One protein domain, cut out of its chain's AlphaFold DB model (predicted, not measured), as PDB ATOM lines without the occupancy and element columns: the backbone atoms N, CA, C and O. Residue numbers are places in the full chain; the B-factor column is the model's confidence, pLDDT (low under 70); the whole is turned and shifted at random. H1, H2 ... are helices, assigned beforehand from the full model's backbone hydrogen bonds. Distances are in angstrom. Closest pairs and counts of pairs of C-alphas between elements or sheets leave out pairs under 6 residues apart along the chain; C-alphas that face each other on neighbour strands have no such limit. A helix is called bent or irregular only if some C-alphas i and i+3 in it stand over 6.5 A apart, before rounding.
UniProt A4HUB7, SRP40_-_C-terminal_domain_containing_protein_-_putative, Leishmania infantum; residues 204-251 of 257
ATOM      1  N   ARG A 204     208.198 470.998 406.018       72.00
ATOM      2  CA  ARG A 204     206.834 470.575 406.312       72.00
ATOM      3  C   ARG A 204     206.286 471.326 407.525       72.00
ATOM      4  O   ARG A 204     207.006 471.626 408.472       72.00
ATOM      5  N   PRO A 205     204.986 471.651 407.506       65.50
ATOM      6  CA  PRO A 205     204.321 472.197 408.673       65.50
ATOM      7  C   PRO A 205     204.379 471.188 409.828       65.50
ATOM      8  O   PRO A 205     203.717 470.153 409.775       65.50
ATOM      9  N   GLY A 206     205.163 471.496 410.862       68.67
ATOM     10  CA  GLY A 206     205.195 470.722 412.103       68.67
ATOM     11  C   GLY A 206     203.860 470.766 412.857       68.67
ATOM     12  O   GLY A 206     202.902 471.430 412.446       68.67
ATOM     13  N   ARG A 207     203.794 470.089 414.008       67.46
ATOM     14  CA  ARG A 207     202.591 470.021 414.868       67.46
ATOM     15  C   ARG A 207     202.057 471.408 415.271       67.46
ATOM     16  O   ARG A 207     200.856 471.582 415.472       67.46
ATOM     17  N   GLU A 208     202.935 472.402 415.302       68.43
ATOM     18  CA  GLU A 208     202.659 473.813 415.601       68.43
ATOM     19  C   GLU A 208     201.919 474.565 414.482       68.43
ATOM     20  O   GLU A 208     201.355 475.639 414.708       68.43
ATOM     21  N   HIS A 209     201.834 474.005 413.270       68.68
ATOM     22  CA  HIS A 209     201.191 474.662 412.128       68.68
ATOM     23  C   HIS A 209     199.713 474.993 412.367       68.68
ATOM     24  O   HIS A 209     199.207 475.969 411.809       68.68
ATOM     25  N   LEU A 210     199.005 474.228 413.209       70.04
ATOM     26  CA  LEU A 210     197.633 474.585 413.580       70.04
ATOM     27  C   LEU A 210     197.574 475.912 414.340       70.04
ATOM     28  O   LEU A 210     196.665 476.703 414.090       70.04
ATOM     29  N   VAL A 211     198.531 476.164 415.234       69.94
ATOM     30  CA  VAL A 211     198.610 477.412 416.001       69.94
ATOM     31  C   VAL A 211     198.950 478.563 415.061       69.94
ATOM     32  O   VAL A 211     198.224 479.553 415.035       69.94
ATOM     33  N   LEU A 212     199.949 478.396 414.187       72.68
ATOM     34  CA  LEU A 212     200.310 479.413 413.193       72.68
ATOM     35  C   LEU A 212     199.149 479.746 412.245       72.68
ATOM     36  O   LEU A 212     198.848 480.920 412.029       72.68
ATOM     37  N   ARG A 213     198.458 478.731 411.707       76.55
ATOM     38  CA  ARG A 213     197.286 478.932 410.842       76.55
ATOM     39  C   ARG A 213     196.190 479.693 411.582       76.55
ATOM     40  O   ARG A 213     195.619 480.624 411.025       76.55
ATOM     41  N   GLN A 214     195.912 479.333 412.832       75.01
ATOM     42  CA  GLN A 214     194.896 480.001 413.643       75.01
ATOM     43  C   GLN A 214     195.292 481.449 413.993       75.01
ATOM     44  O   GLN A 214     194.431 482.331 414.005       75.01
ATOM     45  N   ASN A 215     196.581 481.713 414.229       76.01
ATOM     46  CA  ASN A 215     197.117 483.059 414.442       76.01
ATOM     47  C   ASN A 215     196.964 483.915 413.175       76.01
ATOM     48  O   ASN A 215     196.481 485.045 413.245       76.01
ATOM     49  N   GLN A 216     197.294 483.365 412.004       82.04
ATOM     50  CA  GLN A 216     197.087 484.036 410.717       82.04
ATOM     51  C   GLN A 216     195.603 484.301 410.437       82.04
ATOM     52  O   GLN A 216     195.256 485.383 409.966       82.04
ATOM     53  N   GLU A 217     194.722 483.349 410.757       79.72
ATOM     54  CA  GLU A 217     193.269 483.509 410.650       79.72
ATOM     55  C   GLU A 217     192.794 484.709 411.481       79.72
ATOM     56  O   GLU A 217     192.101 485.583 410.966       79.72
ATOM     57  N   MET A 218     193.237 484.810 412.739       74.33
ATOM     58  CA  MET A 218     192.909 485.939 413.615       74.33
ATOM     59  C   MET A 218     193.345 487.286 413.037       74.33
ATOM     60  O   MET A 218     192.568 488.238 413.087       74.33
ATOM     61  N   MET A 219     194.551 487.361 412.467       78.14
ATOM     62  CA  MET A 219     195.076 488.590 411.855       78.14
ATOM     63  C   MET A 219     194.308 488.993 410.590       78.14
ATOM     64  O   MET A 219     194.219 490.179 410.267       78.14
ATOM     65  N   ARG A 220     193.732 488.017 409.875       86.14
ATOM     66  CA  ARG A 220     192.889 488.254 408.695       86.14
ATOM     67  C   ARG A 220     191.465 488.645 409.067       86.14
ATOM     68  O   ARG A 220     190.879 489.496 408.401       86.14
ATOM     69  N   THR A 221     190.895 488.038 410.111       82.18
ATOM     70  CA  THR A 221     189.525 488.350 410.527       82.18
ATOM     71  C   THR A 221     189.440 489.764 411.086       82.18
ATOM     72  O   THR A 221     189.998 490.071 412.133       82.18
ATOM     73  N   LYS A 222     188.694 490.632 410.404       83.27
ATOM     74  CA  LYS A 222     188.360 491.981 410.874       83.27
ATOM     75  C   LYS A 222     186.864 492.077 411.182       83.27
ATOM     76  O   LYS A 222     186.060 491.245 410.758       83.27
ATOM     77  N   GLY A 223     186.475 493.087 411.956       84.94
ATOM     78  CA  GLY A 223     185.069 493.378 412.252       84.94
ATOM     79  C   GLY A 223     184.396 492.381 413.207       84.94
ATOM     80  O   GLY A 223     185.022 491.827 414.109       84.94
ATOM     81  N   LYS A 224     183.085 492.160 413.032       81.99
ATOM     82  CA  LYS A 224     182.243 491.387 413.973       81.99
ATOM     83  C   LYS A 224     182.688 489.923 414.139       81.99
ATOM     84  O   LYS A 224     182.503 489.344 415.209       81.99
ATOM     85  N   GLY A 225     183.313 489.337 413.114       80.85
ATOM     86  CA  GLY A 225     183.857 487.973 413.159       80.85
ATOM     87  C   GLY A 225     185.071 487.821 414.082       80.85
ATOM     88  O   GLY A 225     185.255 486.757 414.676       80.85
ATOM     89  N   PHE A 226     185.840 488.897 414.279       82.23
ATOM     90  CA  PHE A 226     187.051 488.885 415.100       82.23
ATOM     91  C   PHE A 226     186.746 488.566 416.565       82.23
ATOM     92  O   PHE A 226     187.394 487.714 417.163       82.23
ATOM     93  N   ASN A 227     185.712 489.185 417.148       83.50
ATOM     94  CA  ASN A 227     185.380 488.938 418.554       83.50
ATOM     95  C   ASN A 227     184.900 487.492 418.769       83.50
ATOM     96  O   ASN A 227     185.284 486.848 419.741       83.50
ATOM     97  N   LYS A 228     184.125 486.936 417.827       84.77
ATOM     98  CA  LYS A 228     183.682 485.535 417.893       84.77
ATOM     99  C   LYS A 228     184.868 484.566 417.832       84.77
ATOM    100  O   LYS A 228     184.922 483.624 418.623       84.77
ATOM    101  N   LEU A 229     185.826 484.810 416.936       78.00
ATOM    102  CA  LEU A 229     187.022 483.978 416.803       78.00
ATOM    103  C   LEU A 229     187.962 484.126 418.012       78.00
ATOM    104  O   LEU A 229     188.464 483.124 418.525       78.00
ATOM    105  N   LYS A 230     188.106 485.348 418.540       79.30
ATOM    106  CA  LYS A 230     188.850 485.650 419.770       79.30
ATOM    107  C   LYS A 230     188.290 484.897 420.974       79.30
ATOM    108  O   LYS A 230     189.052 484.279 421.711       79.30
ATOM    109  N   GLN A 231     186.969 484.925 421.168       81.16
ATOM    110  CA  GLN A 231     186.324 484.240 422.293       81.16
ATOM    111  C   GLN A 231     186.448 482.721 422.173       81.16
ATOM    112  O   GLN A 231     186.830 482.066 423.141       81.16
ATOM    113  N   LYS A 232     186.220 482.162 420.976       82.96
ATOM    114  CA  LYS A 232     186.356 480.716 420.728       82.96
ATOM    115  C   LYS A 232     187.763 480.195 421.044       82.96
ATOM    116  O   LYS A 232     187.917 479.051 421.455       82.96
ATOM    117  N   ASN A 233     188.777 481.038 420.873       76.19
ATOM    118  CA  ASN A 233     190.175 480.644 420.978       76.19
ATOM    119  C   ASN A 233     190.914 481.270 422.172       76.19
ATOM    120  O   ASN A 233     192.138 481.173 422.244       76.19
ATOM    121  N   LYS A 234     190.199 481.888 423.121       74.72
ATOM    122  CA  LYS A 234     190.793 482.636 424.241       74.72
ATOM    123  C   LYS A 234     191.848 481.819 425.007       74.72
ATOM    124  O   LYS A 234     192.916 482.341 425.302       74.72
ATOM    125  N   GLY A 235     191.600 480.530 425.244       72.21
ATOM    126  CA  GLY A 235     192.560 479.645 425.919       72.21
ATOM    127  C   GLY A 235     193.843 479.377 425.121       72.21
ATOM    128  O   GLY A 235     194.913 479.275 425.705       72.21
ATOM    129  N   LYS A 236     193.759 479.330 423.786       66.40
ATOM    130  CA  LYS A 236     194.908 479.045 422.911       66.40
ATOM    131  C   LYS A 236     195.804 480.263 422.687       66.40
ATOM    132  O   LYS A 236     196.994 480.098 422.479       66.40
ATOM    133  N   PHE A 237     195.232 481.468 422.733       61.89
ATOM    134  CA  PHE A 237     195.968 482.716 422.497       61.89
ATOM    135  C   PHE A 237     196.599 483.302 423.757       61.89
ATOM    136  O   PHE A 237     197.696 483.845 423.699       61.89
ATOM    137  N   TYR A 238     195.898 483.227 424.889       62.85
ATOM    138  CA  TYR A 238     196.344 483.878 426.122       62.85
ATOM    139  C   TYR A 238     197.057 482.926 427.088       62.85
ATOM    140  O   TYR A 238     197.695 483.402 428.017       62.85
ATOM    141  N   GLY A 239     196.964 481.608 426.879       61.92
ATOM    142  CA  GLY A 239     197.596 480.619 427.757       61.92
ATOM    143  C   GLY A 239     199.081 480.372 427.475       61.92
ATOM    144  O   GLY A 239     199.821 480.102 428.409       61.92
ATOM    145  N   ALA A 240     199.514 480.476 426.213       60.86
ATOM    146  CA  ALA A 240     200.872 480.102 425.791       60.86
ATOM    147  C   ALA A 240     201.681 481.249 425.155       60.86
ATOM    148  O   ALA A 240     202.828 481.051 424.774       60.86
ATOM    149  N   GLY A 241     201.104 482.451 425.040       60.58
ATOM    150  CA  GLY A 241     201.697 483.517 424.234       60.58
ATOM    151  C   GLY A 241     201.665 483.194 422.735       60.58
ATOM    152  O   GLY A 241     201.230 482.125 422.305       60.58
ATOM    153  N   VAL A 242     202.071 484.159 421.911       61.77
ATOM    154  CA  VAL A 242     202.320 483.896 420.490       61.77
ATOM    155  C   VAL A 242     203.624 483.119 420.418       61.77
ATOM    156  O   VAL A 242     204.669 483.661 420.760       61.77
ATOM    157  N   ASP A 243     203.550 481.863 419.993       62.90
ATOM    158  CA  ASP A 243     204.743 481.068 419.749       62.90
ATOM    159  C   ASP A 243     205.488 481.635 418.532       62.90
ATOM    160  O   ASP A 243     205.012 481.556 417.395       62.90
ATOM    161  N   LEU A 244     206.619 482.286 418.804       64.27
ATOM    162  CA  LEU A 244     207.510 482.851 417.792       64.27
ATOM    163  C   LEU A 244     208.502 481.812 417.254       64.27
ATOM    164  O   LEU A 244     209.177 482.095 416.269       64.27
ATOM    165  N   SER A 245     208.579 480.621 417.861       64.49
ATOM    166  CA  SER A 245     209.491 479.560 417.419       64.49
ATOM    167  C   SER A 245     208.996 478.845 416.159       64.49
ATOM    168  O   SER A 245     209.778 478.226 415.436       64.49
ATOM    169  N   VAL A 246     207.709 478.993 415.822       63.44
ATOM    170  CA  VAL A 246     207.118 478.283 414.687       63.44
ATOM    171  C   VAL A 246     207.753 478.743 413.379       63.44
ATOM    172  O   VAL A 246     207.483 479.840 412.885       63.44
ATOM    173  N   ARG A 247     208.547 477.849 412.773       63.64
ATOM    174  CA  ARG A 247     209.294 478.088 411.524       63.64
ATOM    175  C   ARG A 247     210.389 479.161 411.655       63.64
ATOM    176  O   ARG A 247     210.886 479.638 410.635       63.64
ATOM    177  N   ALA A 248     210.766 479.526 412.878       69.59
ATOM    178  CA  ALA A 248     211.959 480.313 413.140       69.59
ATOM    179  C   ALA A 248     213.117 479.350 413.419       69.59
ATOM    180  O   ALA A 248     213.035 478.499 414.300       69.59
ATOM    181  N   TYR A 249     214.190 479.468 412.644       70.14
ATOM    182  CA  TYR A 249     215.463 478.865 413.005       70.14
ATOM    183  C   TYR A 249     216.267 479.931 413.741       70.14
ATOM    184  O   TYR A 249     216.594 480.963 413.153       70.14
ATOM    185  N   GLN A 250     216.525 479.710 415.028       73.77
ATOM    186  CA  GLN A 250     217.434 480.557 415.788       73.77
ATOM    187  C   GLN A 250     218.853 480.149 415.406       73.77
ATOM    188  O   GLN A 250     219.264 479.012 415.644       73.77
ATOM    189  N   PHE A 251     219.575 481.058 414.752       77.36
ATOM    190  CA  PHE A 251     220.982 480.821 414.478       77.36
ATOM    191  C   PHE A 251     221.738 480.843 415.808       77.36
ATOM    192  O   PHE A 251     221.418 481.669 416.661       77.36
TER     193      PHE A 251
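AT A GLANCE: This is residues 204 to 251 of the 257 residues of the protein "SRP40_-_C-terminal_domain_containing_protein_-_putative" of Leishmania infantum (UniProt A4HUB7). Three helices follow one another round a loose, open loop: H1, the longest, makes one side, H2 folds back beyond its end, and the short H3 lies across from H1. A tail without named elements, residues 239 to 251, runs on from H3 and out away from H2, making much of the length. The printed part has 48 residues with three named helices, in the order H1, H2, H3, and no named strand; the class is all helix. It is only just loose, close to compact, with a radius of gyration of the C-alphas of 12.0 A, and it is elongated, spanning 39 by 20 by 17 A.

HOW THE PARTS SIT: H1, residues 209 to 220, and H2, residues 224 to 232, form a helical hairpin, running opposite ways at a shallow tilt of 30 degrees. They only just touch, with 3 pairs of C-alphas within 8 A, and H1 does so with residue 218 alone; the closest C-alphas, those of Met 218 and Phe 226, are 6.7 A apart. H3, residues 234 to 238, touches no helix. H1 and H3 are near each other, with 7 pairs of C-alphas within 10 A, while H2 and H3 meet only through their link. In H1 and H3 every O i to N i+4 pair is within hydrogen-bond range; in H2 it is 4 of 5.

IN THESE COORDINATES: H1 begins at C-alpha 209 (201.191, 474.662, 412.128) and is 16.3 A long. H2 is 13.3 A long and neither bent nor irregular, but only just: C-alphas 224 and 227 are 6.1 A apart. H3 is 6.0 A long and ends at C-alpha 238 (196.344, 483.878, 426.122).

THE WHOLE: The C-alphas farthest apart, of Lys 224 and Phe 251, are 40.2 A apart. The printed part has no cut, and both links are tight. The mean pLDDT of the printed part is 73.0; residues 205 to 209, 211 and 236 to 248 are under 70.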